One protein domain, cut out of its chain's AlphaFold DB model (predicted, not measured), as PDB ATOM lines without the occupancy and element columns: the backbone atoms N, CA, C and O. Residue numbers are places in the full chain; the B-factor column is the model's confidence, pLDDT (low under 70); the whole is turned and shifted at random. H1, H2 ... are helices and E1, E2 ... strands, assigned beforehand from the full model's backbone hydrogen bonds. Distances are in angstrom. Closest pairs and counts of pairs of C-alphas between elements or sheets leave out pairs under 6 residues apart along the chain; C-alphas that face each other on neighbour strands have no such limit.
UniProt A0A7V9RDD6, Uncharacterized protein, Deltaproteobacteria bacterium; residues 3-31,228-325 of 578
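Overview. This is residues 3 to 31 and 228 to 325 of the 578 residues of an uncharacterized protein of Deltaproteobacteria bacterium (UniProt A0A7V9RDD6). Two helices, H1 and H3, cross steeply near the middle of the domain; at one end lie two small two-stranded sheets, E1 with E2 and E3 with E4, and at the other a wide loop region that holds the short helix H2. H4 packs on the first part of H1, at the same end as the sheets. The printed part has 127 residues, with four named helices and four named strands in the order E1 E2 E3 H1 H2 H3 H4 E4, and both sheets are antiparallel. The class is mixed, helices and strands, with under half of the residues, 62, in named elements. The whole is compact, with a radius of gyration of the C-alphas of 15.6 A and spans of 49 by 35 by 26 A.

Along the chain. E1, residues 3 to 5, begins at C-alpha 3 (114.307, 132.573, 112.205) and is 6.7 A long. E2, residues 8 to 12, measures 12.2 A, and E3, residues 22 to 25, 9.7 A. H1, residues 228 to 247, begins at C-alpha 228 (133.692, 130.571, 130.498) and is 28.2 A long. H2, residues 270 to 273, measures 5.3 A; H3, residues 289 to 300, 16.1 A; and H4, residues 306 to 315, 14.7 A. E4, residues 321 to 324, is 9.9 A long and ends at C-alpha 324 (112.053, 130.704, 118.365).

Arrangement. E1 and E2 form an antiparallel hairpin at 164 degrees, with N 10 and O 3 at 2.8 A. The closest C-alphas of E1 and E4 are those of Val 3 and Ala 323, 4.9 A apart. E3 and E4 are antiparallel neighbours at 152 degrees, with N 24 and O 322 at 2.8 A. The closest C-alphas of E3 and H1 are those of Val 24 and Ala 246, 5.7 A apart. H1, with residues 236 to 244 alone, touches H3 at a steep tilt of 66 degrees, opposite ways; the closest C-alphas are those of Arg 240 and Thr 294, 5.3 A apart. H1, with residues 228 to 235 alone, touches H4 at a steep tilt of 62 degrees, the same way; the closest C-alphas are those of Phe 232 and Pro 306, 5.1 A apart. H2 touches no helix. In H1, H3 and H4 every O i to N i+4 pair is within hydrogen-bond range; H2 is too short for such a pair.

Size, cuts and confidence. The two C-alphas farthest apart, those of Gly 11 and Gly 277, are 49.7 A apart. Residues 32 to 227 are not printed, and C-alphas 31 and 228 are 25.5 A apart across the cut. The links H1 to H2 and H2 to H3 are long, with 22 and 15 residues. The mean pLDDT of the printed part is 93.8, and no printed residue is under 70.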
ATOM      1  N   VAL A   3     114.898 133.851 111.793       89.12
ATOM      2  CA  VAL A   3     114.307 132.573 112.205       89.12
ATOM      3  C   VAL A   3     115.446 131.625 112.544       89.12
ATOM      4  O   VAL A   3     116.340 131.430 111.718       89.12
ATOM      5  N   VAL A   4     115.417 131.057 113.746       87.94
ATOM      6  CA  VAL A   4     116.390 130.053 114.180       87.94
ATOM      7  C   VAL A   4     115.631 128.785 114.536       87.94
ATOM      8  O   VAL A   4     114.591 128.854 115.184       87.94
ATOM      9  N   ASP A   5     116.132 127.658 114.049       85.25
ATOM     10  CA  ASP A   5     115.543 126.337 114.244       85.25
ATOM     11  C   ASP A   5     116.669 125.352 114.550       85.25
ATOM     12  O   ASP A   5     117.551 125.144 113.709       85.25
ATOM     13  N   ASN A   6     116.668 124.798 115.764       87.06
ATOM     14  CA  ASN A   6     117.661 123.824 116.231       87.06
ATOM     15  C   ASN A   6     119.125 124.258 115.984       87.06
ATOM     16  O   ASN A   6     119.959 123.490 115.504       87.06
ATOM     17  N   GLY A   7     119.441 125.522 116.276       86.75
ATOM     18  CA  GLY A   7     120.769 126.114 116.102       86.75
ATOM     19  C   GLY A   7     121.103 126.551 114.673       86.75
ATOM     20  O   GLY A   7     122.194 127.075 114.441       86.75
ATOM     21  N   VAL A   8     120.186 126.382 113.714       88.06
ATOM     22  CA  VAL A   8     120.383 126.764 112.310       88.06
ATOM     23  C   VAL A   8     119.649 128.064 111.995       88.06
ATOM     24  O   VAL A   8     118.430 128.172 112.120       88.06
ATOM     25  N   GLU A   9     120.399 129.055 111.521       91.19
ATOM     26  CA  GLU A   9     119.872 130.335 111.045       91.19
ATOM     27  C   GLU A   9     119.171 130.146 109.680       91.19
ATOM     28  O   GLU A   9     119.817 129.921 108.659       91.19
ATOM     29  N   ARG A  10     117.833 130.233 109.639       89.62
ATOM     30  CA  ARG A  10     116.998 130.010 108.433       89.62
ATOM     31  C   ARG A  10     116.769 131.276 107.591       89.62
ATOM     32  O   ARG A  10     115.995 131.259 106.632       89.62
ATOM     33  N   GLY A  11     117.426 132.377 107.954       88.25
ATOM     34  CA  GLY A  11     117.334 133.673 107.281       88.25
ATOM     35  C   GLY A  11     116.301 134.631 107.884       88.25
ATOM     36  O   GLY A  11     115.633 134.350 108.882       88.25
ATOM     37  N   MET A  12     116.200 135.813 107.274       90.75
ATOM     38  CA  MET A  12     115.362 136.909 107.760       90.75
ATOM     39  C   MET A  12     113.919 136.792 107.256       90.75
ATOM     40  O   MET A  12     113.674 136.608 106.066       90.75
ATOM     41  N   ARG A  13     112.952 136.959 108.163       87.50
ATOM     42  CA  ARG A  13     111.509 137.004 107.872       87.50
ATOM     43  C   ARG A  13     110.843 138.229 108.502       87.50
ATOM     44  O   ARG A  13     111.344 138.799 109.479       87.50
ATOM     45  N   CYS A  14     109.697 138.626 107.955       83.38
ATOM     46  CA  CYS A  14     108.833 139.639 108.559       83.38
ATOM     47  C   CYS A  14     108.107 139.060 109.778       83.38
ATOM     48  O   CYS A  14     107.725 137.890 109.775       83.38
ATOM     49  N   ALA A  15     107.855 139.887 110.796       79.38
ATOM     50  CA  ALA A  15     107.149 139.458 112.007       79.38
ATOM     51  C   ALA A  15     105.781 138.841 111.711       79.38
ATOM     52  O   ALA A  15     105.449 137.781 112.223       79.38
ATOM     53  N   SER A  16     105.027 139.472 110.811       79.00
ATOM     54  CA  SER A  16     103.692 139.036 110.393       79.00
ATOM     55  C   SER A  16     103.666 137.685 109.673       79.00
ATOM     56  O   SER A  16     102.601 137.089 109.544       79.00
ATOM     57  N   THR A  17     104.814 137.208 109.178       79.12
ATOM     58  CA  THR A  17     104.905 135.958 108.405       79.12
ATOM     59  C   THR A  17     105.274 134.743 109.248       79.12
ATOM     60  O   THR A  17     105.136 133.620 108.772       79.12
ATOM     61  N   VAL A  18     105.729 134.947 110.487       78.50
ATOM     62  CA  VAL A  18     106.073 133.854 111.397       78.50
ATOM     63  C   VAL A  18     104.848 133.541 112.253       78.50
ATOM     64  O   VAL A  18     104.403 134.380 113.033       78.50
ATOM     65  N   ARG A  19     104.282 132.344 112.079       75.44
ATOM     66  CA  ARG A  19     103.192 131.826 112.916       75.44
ATOM     67  C   ARG A  19     103.772 130.907 113.990       75.44
ATOM     68  O   ARG A  19     104.805 130.289 113.759       75.44
ATOM     69  N   ASP A  20     103.111 130.849 115.142       81.12
ATOM     70  CA  ASP A  20     103.396 129.888 116.219       81.12
ATOM     71  C   ASP A  20     104.818 129.941 116.824       81.12
ATOM     72  O   ASP A  20     105.283 128.963 117.405       81.12
ATOM     73  N   ALA A  21     105.494 131.093 116.749       87.62
ATOM     74  CA  ALA A  21     106.800 131.320 117.373       87.62
ATOM     75  C   ALA A  21     106.780 132.529 118.316       87.62
ATOM     76  O   ALA A  21     106.044 133.498 118.102       87.62
ATOM     77  N   ALA A  22     107.640 132.503 119.332       91.75
ATOM     78  CA  ALA A  22     107.884 133.652 120.190       91.75
ATOM     79  C   ALA A  22     108.930 134.574 119.553       91.75
ATOM     80  O   ALA A  22     110.004 134.130 119.139       91.75
ATOM     81  N   ILE A  23     108.625 135.873 119.495       94.06
ATOM     82  CA  ILE A  23     109.563 136.897 119.027       94.06
ATOM     83  C   ILE A  23     110.359 137.394 120.228       94.06
ATOM     84  O   ILE A  23     109.817 138.066 121.103       94.06
ATOM     85  N   VAL A  24     111.653 137.102 120.241       96.31
ATOM     86  CA  VAL A  24     112.559 137.445 121.335       96.31
ATOM     87  C   VAL A  24     113.505 138.536 120.864       96.31
ATOM     88  O   VAL A  24     114.167 138.422 119.830       96.31
ATOM     89  N   ASP A  25     113.566 139.629 121.615       96.69
ATOM     90  CA  ASP A  25     114.473 140.728 121.320       96.69
ATOM     91  C   ASP A  25     115.831 140.472 121.973       96.69
ATOM     92  O   ASP A  25     115.947 140.573 123.190       96.69
ATOM     93  N   LEU A  26     116.856 140.149 121.176       97.44
ATOM     94  CA  LEU A  26     118.254 139.985 121.595       97.44
ATOM     95  C   LEU A  26     119.105 141.226 121.255       97.44
ATOM     96  O   LEU A  26     120.316 141.119 121.082       97.44
ATOM     97  N   ARG A  27     118.503 142.413 121.110       97.19
ATOM     98  CA  ARG A  27     119.239 143.672 120.890       97.19
ATOM     99  C   ARG A  27     119.688 144.307 122.202       97.19
ATOM    100  O   ARG A  27     119.085 144.091 123.257       97.19
ATOM    101  N   ASP A  28     120.712 145.148 122.133       96.50
ATOM    102  CA  ASP A  28     121.241 145.852 123.310       96.50
ATOM    103  C   ASP A  28     120.301 146.953 123.825       96.50
ATOM    104  O   ASP A  28     120.322 147.285 125.005       96.50
ATOM    105  N   ALA A  29     119.406 147.457 122.969       95.25
ATOM    106  CA  ALA A  29     118.392 148.453 123.325       95.25
ATOM    107  C   ALA A  29     117.125 147.860 123.982       95.25
ATOM    108  O   ALA A  29     116.110 148.558 124.103       95.25
ATOM    109  N   TRP A  30     117.154 146.578 124.362       96.38
ATOM    110  CA  TRP A  30     116.036 145.922 125.036       96.38
ATOM    111  C   TRP A  30     115.858 146.456 126.459       96.38
ATOM    112  O   TRP A  30     116.817 146.689 127.193       96.38
ATOM    113  N   THR A  31     114.599 146.597 126.855       96.81
ATOM    114  CA  THR A  31     114.193 146.858 128.232       96.81
ATOM    115  C   THR A  31     113.004 145.966 128.563       96.81
ATOM    116  O   THR A  31     112.169 145.777 127.676       96.81
ATOM    117  N   ARG A 228     134.513 130.672 131.721       98.31
ATOM    118  CA  ARG A 228     133.692 130.571 130.498       98.31
ATOM    119  C   ARG A 228     132.337 129.930 130.768       98.31
ATOM    120  O   ARG A 228     131.345 130.280 130.132       98.31
ATOM    121  N   GLU A 229     132.288 128.985 131.698       98.31
ATOM    122  CA  GLU A 229     131.043 128.370 132.150       98.31
ATOM    123  C   GLU A 229     130.218 129.363 132.984       98.31
ATOM    124  O   GLU A 229     128.999 129.433 132.819       98.31
ATOM    125  N   LEU A 230     130.858 130.207 133.799       98.25
ATOM    126  CA  LEU A 230     130.174 131.299 134.505       98.25
ATOM    127  C   LEU A 230     129.618 132.358 133.537       98.25
ATOM    128  O   LEU A 230     128.463 132.768 133.680       98.25
ATOM    129  N   ASP A 231     130.387 132.738 132.512       98.56
ATOM    130  CA  ASP A 231     129.937 133.639 131.442       98.56
ATOM    131  C   ASP A 231     128.744 133.049 130.670       98.56
ATOM    132  O   ASP A 231     127.816 133.765 130.287       98.56
ATOM    133  N   PHE A 232     128.716 131.727 130.491       98.81
ATOM    134  CA  PHE A 232     127.587 131.040 129.870       98.81
ATOM    135  C   PHE A 232     126.340 131.019 130.752       98.81
ATOM    136  O   PHE A 232     125.248 131.308 130.263       98.81
ATOM    137  N   ARG A 233     126.471 130.786 132.063       98.56
ATOM    138  CA  ARG A 233     125.341 130.939 133.000       98.56
ATOM    139  C   ARG A 233     124.792 132.363 132.989       98.56
ATOM    140  O   ARG A 233     123.578 132.548 133.017       98.56
ATOM    141  N   PHE A 234     125.670 133.358 132.890       98.56
ATOM    142  CA  PHE A 234     125.280 134.754 132.718       98.56
ATOM    143  C   PHE A 234     124.505 134.989 131.412       98.56
ATOM    144  O   PHE A 234     123.433 135.591 131.440       98.56
ATOM    145  N   ALA A 235     124.968 134.435 130.286       98.62
ATOM    146  CA  ALA A 235     124.240 134.487 129.018       98.62
ATOM    147  C   ALA A 235     122.834 133.865 129.120       98.62
ATOM    148  O   ALA A 235     121.866 134.443 128.622       98.62
ATOM    149  N   LEU A 236     122.704 132.723 129.804       98.75
ATOM    150  CA  LEU A 236     121.420 132.050 130.014       98.75
ATOM    151  C   LEU A 236     120.464 132.866 130.897       98.75
ATOM    152  O   LEU A 236     119.269 132.898 130.612       98.75
ATOM    153  N   ARG A 237     120.958 133.574 131.921       98.38
ATOM    154  CA  ARG A 237     120.125 134.489 132.726       98.38
ATOM    155  C   ARG A 237     119.621 135.676 131.909       98.38
ATOM    156  O   ARG A 237     118.440 136.007 131.986       98.38
ATOM    157  N   VAL A 238     120.476 136.273 131.076       98.38
ATOM    158  CA  VAL A 238     120.068 137.356 130.165       98.38
ATOM    159  C   VAL A 238     119.037 136.859 129.146       98.38
ATOM    160  O   VAL A 238     118.054 137.553 128.883       98.38
ATOM    161  N   LEU A 239     119.225 135.654 128.597       98.62
ATOM    162  CA  LEU A 239     118.249 135.019 127.711       98.62
ATOM    163  C   LEU A 239     116.915 134.800 128.431       98.62
ATOM    164  O   LEU A 239     115.880 135.197 127.901       98.62
ATOM    165  N   ARG A 240     116.937 134.239 129.647       98.44
ATOM    166  CA  ARG A 240     115.740 133.976 130.457       98.44
ATOM    167  C   ARG A 240     114.856 135.204 130.588       98.44
ATOM    168  O   ARG A 240     113.670 135.116 130.293       98.44
ATOM    169  N   GLU A 241     115.402 136.352 130.986       97.75
ATOM    170  CA  GLU A 241     114.571 137.549 131.180       97.75
ATOM    171  C   GLU A 241     113.958 138.059 129.864       97.75
ATOM    172  O   GLU A 241     112.832 138.557 129.862       97.75
ATOM    173  N   ARG A 242     114.643 137.874 128.729       97.88
ATOM    174  CA  ARG A 242     114.109 138.207 127.396       97.88
ATOM    175  C   ARG A 242     113.012 137.233 126.960       97.88
ATOM    176  O   ARG A 242     112.022 137.667 126.375       97.88
ATOM    177  N   ILE A 243     113.151 135.940 127.269       97.69
ATOM    178  CA  ILE A 243     112.107 134.926 127.036       97.69
ATOM    179  C   ILE A 243     110.880 135.208 127.894       97.69
ATOM    180  O   ILE A 243     109.761 135.224 127.382       97.69
ATOM    181  N   VAL A 244     111.082 135.482 129.177       96.81
ATOM    182  CA  VAL A 244     110.016 135.820 130.120       96.81
ATOM    183  C   VAL A 244     109.234 137.047 129.651       96.81
ATOM    184  O   VAL A 244     108.008 137.016 129.598       96.81
ATOM    185  N   ASP A 245     109.920 138.106 129.220       96.06
ATOM    186  CA  ASP A 245     109.277 139.323 128.711       96.06
ATOM    187  C   ASP A 245     108.517 139.114 127.386       96.06
ATOM    188  O   ASP A 245     107.427 139.672 127.187       96.06
ATOM    189  N   ALA A 246     109.070 138.287 126.491       95.31
ATOM    190  CA  ALA A 246     108.467 137.952 125.202       95.31
ATOM    191  C   ALA A 246     107.212 137.076 125.340       95.31
ATOM    192  O   ALA A 246     106.256 137.240 124.582       95.31
ATOM    193  N   THR A 247     107.214 136.155 126.303       95.38
ATOM    194  CA  THR A 247     106.145 135.163 126.506       95.38
ATOM    195  C   THR A 247     105.092 135.607 127.514       95.38
ATOM    196  O   THR A 247     103.943 135.183 127.423       95.38
ATOM    197  N   GLY A 248     105.466 136.476 128.453       95.56
ATOM    198  CA  GLY A 248     104.621 136.851 129.578       95.56
ATOM    199  C   GLY A 248     104.549 135.791 130.678       95.56
ATOM    200  O   GLY A 248     103.655 135.890 131.499       95.56
ATOM    201  N   LEU A 249     105.459 134.813 130.723       97.25
ATOM    202  CA  LEU A 249     105.475 133.779 131.767       97.25
ATOM    203  C   LEU A 249     105.908 134.334 133.136       97.25
ATOM    204  O   LEU A 249     106.647 135.316 133.225       97.25
ATOM    205  N   ILE A 250     105.501 133.669 134.217       97.75
ATOM    206  CA  ILE A 250     105.984 133.958 135.583       97.75
ATOM    207  C   ILE A 250     106.347 132.698 136.375       97.75
ATOM    208  O   ILE A 250     107.094 132.787 137.344       97.75
ATOM    209  N   GLU A 251     105.848 131.543 135.951       97.75
ATOM    210  CA  GLU A 251     105.906 130.262 136.638       97.75
ATOM    211  C   GLU A 251     107.335 129.709 136.646       97.75
ATOM    212  O   GLU A 251     107.823 129.181 135.650       97.75
ATOM    213  N   ASP A 252     108.007 129.839 137.787       96.19
ATOM    214  CA  ASP A 252     109.408 129.453 138.003       96.19
ATOM    215  C   ASP A 252     109.557 128.216 138.906       96.19
ATOM    216  O   ASP A 252     110.615 127.965 139.478       96.19
ATOM    217  N   GLY A 253     108.466 127.473 139.108       95.69
ATOM    218  CA  GLY A 253     108.440 126.252 139.915       95.69
ATOM    219  C   GLY A 253     108.451 126.465 141.431       95.69
ATOM    220  O   GLY A 253     108.203 125.514 142.167       95.69
ATOM    221  N   THR A 254     108.656 127.687 141.935       95.88
ATOM    222  CA  THR A 254     108.782 127.966 143.387       95.88
ATOM    223  C   THR A 254     107.512 127.664 144.200       95.88
ATOM    224  O   THR A 254     107.548 127.405 145.410       95.88
ATOM    225  N   ALA A 255     106.358 127.667 143.533       96.50
ATOM    226  CA  ALA A 255     105.083 127.248 144.100       96.50
ATOM    227  C   ALA A 255     104.885 125.718 144.121       96.50
ATOM    228  O   ALA A 255     104.123 125.231 144.958       96.50
ATOM    229  N   GLY A 256     105.525 124.985 143.208       95.31
ATOM    230  CA  GLY A 256     105.343 123.549 142.983       95.31
ATOM    231  C   GLY A 256     106.547 122.729 143.436       95.31
ATOM    232  O   GLY A 256     107.084 122.972 144.515       95.31
ATOM    233  N   ASP A 257     106.961 121.772 142.601       92.94
ATOM    234  CA  ASP A 257     108.065 120.825 142.859       92.94
ATOM    235  C   ASP A 257     109.462 121.471 142.874       92.94
ATOM    236  O   ASP A 257     110.466 120.806 143.129       92.94
ATOM    237  N   GLY A 258     109.526 122.780 142.640       92.00
ATOM    238  CA  GLY A 258     110.748 123.561 142.576       92.00
ATOM    239  C   GLY A 258     111.166 123.890 141.140       92.00
ATOM    240  O   GLY A 258     110.666 123.302 140.179       92.00
ATOM    241  N   PRO A 259     112.073 124.867 140.985       92.88
ATOM    242  CA  PRO A 259     112.679 125.171 139.698       92.88
ATOM    243  C   PRO A 259     113.496 123.987 139.177       92.88
ATOM    244  O   PRO A 259     114.033 123.186 139.942       92.88
ATOM    245  N   THR A 260     113.655 123.931 137.864       94.31
ATOM    246  CA  THR A 260     114.448 122.934 137.148       94.31
ATOM    247  C   THR A 260     115.753 123.539 136.638       94.31
ATOM    248  O   THR A 260     115.907 124.754 136.499       94.31
ATOM    249  N   GLN A 261     116.743 122.685 136.395       96.94
ATOM    250  CA  GLN A 261     118.000 123.118 135.797       96.94
ATOM    251  C   GLN A 261     117.813 123.443 134.315       96.94
ATOM    252  O   GLN A 261     117.133 122.711 133.607       96.94
ATOM    253  N   ILE A 262     118.503 124.478 133.834       98.19
ATOM    254  CA  ILE A 262     118.558 124.832 132.412       98.19
ATOM    255  C   ILE A 262     119.868 124.293 131.854       98.19
ATOM    256  O   ILE A 262     120.948 124.724 132.265       98.19
ATOM    257  N   LEU A 263     119.790 123.326 130.942       97.94
ATOM    258  CA  LEU A 263     120.943 122.622 130.381       97.94
ATOM    259  C   LEU A 263     121.849 122.047 131.486       97.94
ATOM    260  O   LEU A 263     123.073 122.165 131.420       97.94
ATOM    261  N   GLY A 264     121.255 121.490 132.546       97.62
ATOM    262  CA  GLY A 264     121.985 120.938 133.696       97.62
ATOM    263  C   GLY A 264     122.605 121.981 134.638       97.62
ATOM    264  O   GLY A 264     123.475 121.645 135.439       97.62
ATOM    265  N   ARG A 265     122.199 123.258 134.551       96.94
ATOM    266  CA  ARG A 265     122.729 124.353 135.378       96.94
ATOM    267  C   ARG A 265     121.649 124.985 136.244       96.94
ATOM    268  O   ARG A 265     120.554 125.287 135.778       96.94
ATOM    269  N   TRP A 266     122.008 125.272 137.491       94.88
ATOM    270  CA  TRP A 266     121.263 126.203 138.333       94.88
ATOM    271  C   TRP A 266     121.678 127.634 137.996       94.88
ATOM    272  O   TRP A 266     122.870 127.945 138.008       94.88
ATOM    273  N   LEU A 267     120.704 128.492 137.688       95.06
ATOM    274  CA  LEU A 267     120.967 129.895 137.353       95.06
ATOM    275  C   LEU A 267     120.806 130.845 138.544       95.06
ATOM    276  O   LEU A 267     121.483 131.869 138.576       95.06
ATOM    277  N   ASP A 268     119.946 130.506 139.506       92.00
ATOM    278  CA  ASP A 268     119.688 131.318 140.700       92.00
ATOM    279  C   ASP A 268     120.268 130.662 141.962       92.00
ATOM    280  O   ASP A 268     120.229 129.429 142.065       92.00
ATOM    281  N   PRO A 269     120.728 131.449 142.951       89.88
ATOM    282  CA  PRO A 269     121.121 130.950 144.269       89.88
ATOM    283  C   PRO A 269     119.971 130.245 144.985       89.88
ATOM    284  O   PRO A 269     118.804 130.604 144.813       89.88
ATOM    285  N   GLU A 270     120.284 129.276 145.844       85.88
ATOM    286  CA  GLU A 270     119.266 128.496 146.562       85.88
ATOM    287  C   GLU A 270     118.327 129.372 147.392       85.88
ATOM    288  O   GLU A 270     117.113 129.174 147.406       85.88
ATOM    289  N   GLN A 271     118.881 130.419 147.997       84.00
ATOM    290  CA  GLN A 271     118.178 131.354 148.870       84.00
ATOM    291  C   GLN A 271     117.159 132.224 148.111       84.00
ATOM    292  O   GLN A 271     116.353 132.917 148.738       84.00
ATOM    293  N   MET A 272     117.193 132.217 146.773       86.31
ATOM    294  CA  MET A 272     116.203 132.880 145.925       86.31
ATOM    295  C   MET A 272     115.091 131.940 145.447       86.31
ATOM    296  O   MET A 272     114.030 132.427 145.065       86.31
ATOM    297  N   ARG A 273     115.308 130.618 145.486       84.25
ATOM    298  CA  ARG A 273     114.394 129.610 144.919       84.25
ATOM    299  C   ARG A 273     113.261 129.214 145.864       84.25
ATOM    300  O   ARG A 273     112.211 128.793 145.404       84.25
ATOM    301  N   ALA A 274     113.434 129.343 147.177       82.75
ATOM    302  CA  ALA A 274     112.357 129.070 148.126       82.75
ATOM    303  C   ALA A 274     112.495 129.893 149.408       82.75
ATOM    304  O   ALA A 274     113.595 130.177 149.888       82.75
ATOM    305  N   ALA A 275     111.353 130.251 149.993       85.06
ATOM    306  CA  ALA A 275     111.308 130.763 151.354       85.06
ATOM    307  C   ALA A 275     111.441 129.596 152.344       85.06
ATOM    308  O   ALA A 275     110.731 128.601 152.232       85.06
ATOM    309  N   ARG A 276     112.315 129.733 153.345       88.69
ATOM    310  CA  ARG A 276     112.464 128.750 154.436       88.69
ATOM    311  C   ARG A 276     111.116 128.468 155.113       88.69
ATOM    312  O   ARG A 276     110.403 129.420 155.434       88.69
ATOM    313  N   GLY A 277     110.791 127.203 155.351       87.88
ATOM    314  CA  GLY A 277     109.500 126.745 155.875       87.88
ATOM    315  C   GLY A 277     108.423 126.532 154.805       87.88
ATOM    316  O   GLY A 277     107.318 126.094 155.123       87.88
ATOM    317  N   HIS A 278     108.732 126.811 153.533       89.06
ATOM    318  CA  HIS A 278     107.842 126.611 152.384       89.06
ATOM    319  C   HIS A 278     108.383 125.562 151.404       89.06
ATOM    320  O   HIS A 278     108.100 125.625 150.213       89.06
ATOM    321  N   GLU A 279     109.151 124.584 151.883       87.12
ATOM    322  CA  GLU A 279     109.799 123.568 151.040       87.12
ATOM    323  C   GLU A 279     108.795 122.596 150.401       87.12
ATOM    324  O   GLU A 279     109.094 121.963 149.393       87.12
ATOM    325  N   LYS A 280     107.590 122.467 150.968       91.69
ATOM    326  CA  LYS A 280     106.540 121.603 150.414       91.69
ATOM    327  C   LYS A 280     105.832 122.284 149.234       91.69
ATOM    328  O   LYS A 280     105.420 123.442 149.388       91.69
ATOM    329  N   PRO A 281     105.620 121.585 148.106       95.25
ATOM    330  CA  PRO A 281     104.804 122.078 146.998       95.25
ATOM    331  C   PRO A 281     103.385 122.453 147.438       95.25
ATOM    332  O   PRO A 281     102.799 121.812 148.316       95.25
ATOM    333  N   LEU A 282     102.816 123.490 146.824       96.38
ATOM    334  CA  LEU A 282     101.400 123.816 146.970       96.38
ATOM    335  C   LEU A 282     100.557 122.916 146.061       96.38
ATOM    336  O   LEU A 282     100.943 122.603 144.934       96.38
ATOM    337  N   ALA A 283      99.368 122.538 146.532       96.00
ATOM    338  CA  ALA A 283      98.427 121.766 145.729       96.00
ATOM    339  C   ALA A 283      98.080 122.506 144.426       96.00
ATOM    340  O   ALA A 283      97.854 123.719 144.431       96.00
ATOM    341  N   ASN A 284      98.012 121.757 143.323       95.06
ATOM    342  CA  ASN A 284      97.699 122.261 141.983       95.06
ATOM    343  C   ASN A 284      98.647 123.362 141.473       95.06
ATOM    344  O   ASN A 284      98.249 124.118 140.590       95.06
ATOM    345  N   ALA A 285      99.867 123.489 142.004       97.00
ATOM    346  CA  ALA A 285     100.838 124.468 141.519       97.00
ATOM    347  C   ALA A 285     101.115 124.316 140.014       97.00
ATOM    348  O   ALA A 285     101.091 123.213 139.465       97.00
ATOM    349  N   ALA A 286     101.354 125.440 139.339       96.44
ATOM    350  CA  ALA A 286     101.867 125.425 137.980       96.44
ATOM    351  C   ALA A 286     103.300 124.848 137.951       96.44
ATOM    352  O   ALA A 286     104.059 125.060 138.903       96.44
ATOM    353  N   PRO A 287     103.682 124.127 136.880       95.44
ATOM    354  CA  PRO A 287     105.058 123.675 136.702       95.44
ATOM    355  C   PRO A 287     105.995 124.856 136.402       95.44
ATOM    356  O   PRO A 287     105.547 125.959 136.097       95.44
ATOM    357  N   ASP A 288     107.304 124.616 136.447       96.69
ATOM    358  CA  ASP A 288     108.327 125.591 136.051       96.69
ATOM    359  C   ASP A 288     108.348 125.808 134.528       96.69
ATOM    360  O   ASP A 288     109.068 125.137 133.791       96.69
ATOM    361  N   LEU A 289     107.535 126.743 134.037       97.50
ATOM    362  CA  LEU A 289     107.458 127.071 132.613       97.50
ATOM    363  C   LEU A 289     108.619 127.955 132.160       97.50
ATOM    364  O   LEU A 289     109.027 127.874 131.001       97.50
ATOM    365  N   ILE A 290     109.161 128.787 133.052       97.44
ATOM    366  CA  ILE A 290     110.263 129.695 132.728       97.44
ATOM    367  C   ILE A 290     111.520 128.911 132.373       97.44
ATOM    368  O   ILE A 290     112.147 129.211 131.351       97.44
ATOM    369  N   SER A 291     111.904 127.917 133.176       97.62
ATOM    370  CA  SER A 291     113.115 127.145 132.886       97.62
ATOM    371  C   SER A 291     112.945 126.284 131.645       97.62
ATOM    372  O   SER A 291     113.846 126.269 130.809       97.62
ATOM    373  N   ILE A 292     111.772 125.665 131.454       97.38
ATOM    374  CA  ILE A 292     111.472 124.892 130.241       97.38
ATOM    375  C   ILE A 292     111.579 125.797 129.005       97.38
ATOM    376  O   ILE A 292     112.314 125.474 128.075       97.38
ATOM    377  N   ALA A 293     110.912 126.956 128.997       97.88
ATOM    378  CA  ALA A 293     110.952 127.877 127.863       97.88
ATOM    379  C   ALA A 293     112.362 128.432 127.606       97.88
ATOM    380  O   ALA A 293     112.770 128.576 126.453       97.88
ATOM    381  N   THR A 294     113.127 128.715 128.663       98.38
ATOM    382  CA  THR A 294     114.512 129.191 128.542       98.38
ATOM    383  C   THR A 294     115.424 128.113 127.972       98.38
ATOM    384  O   THR A 294     116.224 128.404 127.084       98.38
ATOM    385  N   GLU A 295     115.307 126.870 128.443       98.44
ATOM    386  CA  GLU A 295     116.077 125.753 127.903       98.44
ATOM    387  C   GLU A 295     115.716 125.486 126.441       98.44
ATOM    388  O   GLU A 295     116.619 125.354 125.613       98.44
ATOM    389  N   THR A 296     114.423 125.455 126.097       97.94
ATOM    390  CA  THR A 296     113.991 125.305 124.702       97.94
ATOM    391  C   THR A 296     114.573 126.419 123.839       97.94
ATOM    392  O   THR A 296     115.197 126.126 122.826       97.94
ATOM    393  N   ALA A 297     114.476 127.681 124.268       98.12
ATOM    394  CA  ALA A 297     115.060 128.801 123.537       98.12
ATOM    395  C   ALA A 297     116.579 128.666 123.365       98.12
ATOM    396  O   ALA A 297     117.102 128.918 122.282       98.12
ATOM    397  N   ALA A 298     117.299 128.255 124.412       98.44
ATOM    398  CA  ALA A 298     118.739 128.044 124.332       98.44
ATOM    399  C   ALA A 298     119.083 126.954 123.304       98.44
ATOM    400  O   ALA A 298     119.985 127.147 122.493       98.44
ATOM    401  N   ARG A 299     118.332 125.845 123.274       97.75
ATOM    402  CA  ARG A 299     118.504 124.770 122.280       97.75
ATOM    403  C   ARG A 299     118.174 125.234 120.862       97.75
ATOM    404  O   ARG A 299     118.975 125.002 119.963       97.75
ATOM    405  N   GLU A 300     117.067 125.952 120.680       95.81
ATOM    406  CA  GLU A 300     116.677 126.536 119.390       95.81
ATOM    407  C   GLU A 300     117.733 127.509 118.861       95.81
ATOM    408  O   GLU A 300     118.041 127.506 117.674       95.81
ATOM    409  N   LEU A 301     118.367 128.291 119.739       96.94
ATOM    410  CA  LEU A 301     119.469 129.187 119.380       96.94
ATOM    411  C   LEU A 301     120.817 128.472 119.188       96.94
ATOM    412  O   LEU A 301     121.790 129.103 118.773       96.94
ATOM    413  N   GLY A 302     120.903 127.177 119.506       97.12
ATOM    414  CA  GLY A 302     122.152 126.412 119.524       97.12
ATOM    415  C   GLY A 302     123.064 126.734 120.716       97.12
ATOM    416  O   GLY A 302     124.204 126.287 120.761       97.12
ATOM    417  N   TRP A 303     122.594 127.491 121.706       97.62
ATOM    418  CA  TRP A 303     123.333 127.874 122.910       97.62
ATOM    419  C   TRP A 303     123.369 126.719 123.918       97.62
ATOM    420  O   TRP A 303     122.755 126.791 124.978       97.62
ATOM    421  N   THR A 304     124.073 125.631 123.597       97.19
ATOM    422  CA  THR A 304     124.122 124.430 124.460       97.19
ATOM    423  C   THR A 304     125.372 124.346 125.345       97.19
ATOM    424  O   THR A 304     125.367 123.676 126.379       97.19
ATOM    425  N   LYS A 305     126.435 125.064 124.971       97.62
ATOM    426  CA  LYS A 305     127.716 125.164 125.687       97.62
ATOM    427  C   LYS A 305     128.328 126.562 125.501       97.62
ATOM    428  O   LYS A 305     127.940 127.264 124.561       97.62
ATOM    429  N   PRO A 306     129.326 126.955 126.321       98.38
ATOM    430  CA  PRO A 306     129.905 128.302 126.279       98.38
ATOM    431  C   PRO A 306     130.368 128.756 124.886       98.38
ATOM    432  O   PRO A 306     130.066 129.871 124.466       98.38
ATOM    433  N   ALA A 307     131.056 127.881 124.146       97.81
ATOM    434  CA  ALA A 307     131.593 128.205 122.825       97.81
ATOM    435  C   ALA A 307     130.502 128.525 121.786       97.81
ATOM    436  O   ALA A 307     130.695 129.417 120.962       97.81
ATOM    437  N   ASP A 308     129.355 127.844 121.842       97.75
ATOM    438  CA  ASP A 308     128.288 128.021 120.851       97.75
ATOM    439  C   ASP A 308     127.561 129.354 121.058       97.75
ATOM    440  O   ASP A 308     127.335 130.101 120.103       97.75
ATOM    441  N   ALA A 309     127.266 129.695 122.319       97.94
ATOM    442  CA  ALA A 309     126.688 130.989 122.670       97.94
ATOM    443  C   ALA A 309     127.637 132.141 122.304       97.94
ATOM    444  O   ALA A 309     127.215 133.119 121.684       97.94
ATOM    445  N   ALA A 310     128.932 132.003 122.614       98.00
ATOM    446  CA  ALA A 310     129.944 132.984 122.231       98.00
ATOM    447  C   ALA A 310     130.012 133.173 120.705       98.00
ATOM    448  O   ALA A 310     130.013 134.308 120.224       98.00
ATOM    449  N   ALA A 311     130.009 132.079 119.936       97.50
ATOM    450  CA  ALA A 311     130.049 132.121 118.478       97.50
ATOM    451  C   ALA A 311     128.799 132.781 117.876       97.50
ATOM    452  O   ALA A 311     128.920 133.584 116.951       97.50
ATOM    453  N   PHE A 312     127.606 132.482 118.401       97.38
ATOM    454  CA  PHE A 312     126.370 133.139 117.973       97.38
ATOM    455  C   PHE A 312     126.427 134.650 118.230       97.38
ATOM    456  O   PHE A 312     126.188 135.447 117.324       97.38
ATOM    457  N   LEU A 313     126.795 135.061 119.445       97.06
ATOM    458  CA  LEU A 313     126.850 136.478 119.813       97.06
ATOM    459  C   LEU A 313     127.910 137.255 119.022       97.06
ATOM    460  O   LEU A 313     127.708 138.433 118.728       97.06
ATOM    461  N   ALA A 314     129.017 136.610 118.651       96.75
ATOM    462  CA  ALA A 314     130.043 137.208 117.802       96.75
ATOM    463  C   ALA A 314     129.541 137.498 116.375       96.75
ATOM    464  O   ALA A 314     129.925 138.516 115.801       96.75
ATOM    465  N   ARG A 315     128.656 136.657 115.816       95.94
ATOM    466  CA  ARG A 315     128.044 136.889 114.492       95.94
ATOM    467  C   ARG A 315     127.027 138.031 114.487       95.94
ATOM    468  O   ARG A 315     126.817 138.643 113.444       95.94
ATOM    469  N   HIS A 316     126.439 138.347 115.642       95.31
ATOM    470  CA  HIS A 316     125.368 139.342 115.786       95.31
ATOM    471  C   HIS A 316     125.759 140.482 116.753       95.31
ATOM    472  O   HIS A 316     125.130 140.652 117.799       95.31
ATOM    473  N   PRO A 317     126.788 141.302 116.446       92.00
ATOM    474  CA  PRO A 317     127.373 142.253 117.399       92.00
ATOM    475  C   PRO A 317     126.448 143.411 117.825       92.00
ATOM    476  O   PRO A 317     126.614 143.936 118.924       92.00
ATOM    477  N   GLY A 318     125.466 143.797 117.002       86.69
ATOM    478  CA  GLY A 318     124.419 144.771 117.371       86.69
ATOM    479  C   GLY A 318     123.184 144.140 118.028       86.69
ATOM    480  O   GLY A 318     122.193 144.825 118.298       86.69
ATOM    481  N   GLY A 319     123.226 142.822 118.237       90.75
ATOM    482  CA  GLY A 319     122.080 142.008 118.603       90.75
ATOM    483  C   GLY A 319     121.051 141.883 117.478       90.75
ATOM    484  O   GLY A 319     121.155 142.497 116.415       90.75
ATOM    485  N   ILE A 320     120.046 141.040 117.696       94.81
ATOM    486  CA  ILE A 320     119.064 140.690 116.668       94.81
ATOM    487  C   ILE A 320     117.719 140.333 117.300       94.81
ATOM    488  O   ILE A 320     117.658 139.908 118.445       94.81
ATOM    489  N   GLN A 321     116.614 140.515 116.581       95.69
ATOM    490  CA  GLN A 321     115.352 139.893 116.988       95.69
ATOM    491  C   GLN A 321     115.270 138.504 116.376       95.69
ATOM    492  O   GLN A 321     115.412 138.375 115.154       95.69
ATOM    493  N   VAL A 322     114.995 137.503 117.203       95.75
ATOM    494  CA  VAL A 322     114.864 136.107 116.786       95.75
ATOM    495  C   VAL A 322     113.425 135.635 116.928       95.75
ATOM    496  O   VAL A 322     112.702 136.087 117.813       95.75
ATOM    497  N   ALA A 323     113.013 134.731 116.052       95.12
ATOM    498  CA  ALA A 323     111.834 133.908 116.256       95.12
ATOM    499  C   ALA A 323     112.287 132.513 116.685       95.12
ATOM    500  O   ALA A 323     113.091 131.903 115.979       95.12
ATOM    501  N   VAL A 324     111.773 132.040 117.821       93.56
ATOM    502  CA  VAL A 324     112.053 130.704 118.365       93.56
ATOM    503  C   VAL A 324     110.750 129.972 118.663       93.56
ATOM    504  O   VAL A 324     109.776 130.571 119.134       93.56
ATOM    505  N   THR A 325     110.728 128.673 118.390       92.00
ATOM    506  CA  THR A 325     109.598 127.807 118.730       92.00
ATOM    507  C   THR A 325     109.682 127.462 120.209       92.00
ATOM    508  O   THR A 325     110.658 126.870 120.658       92.00
TER     509      THR A 325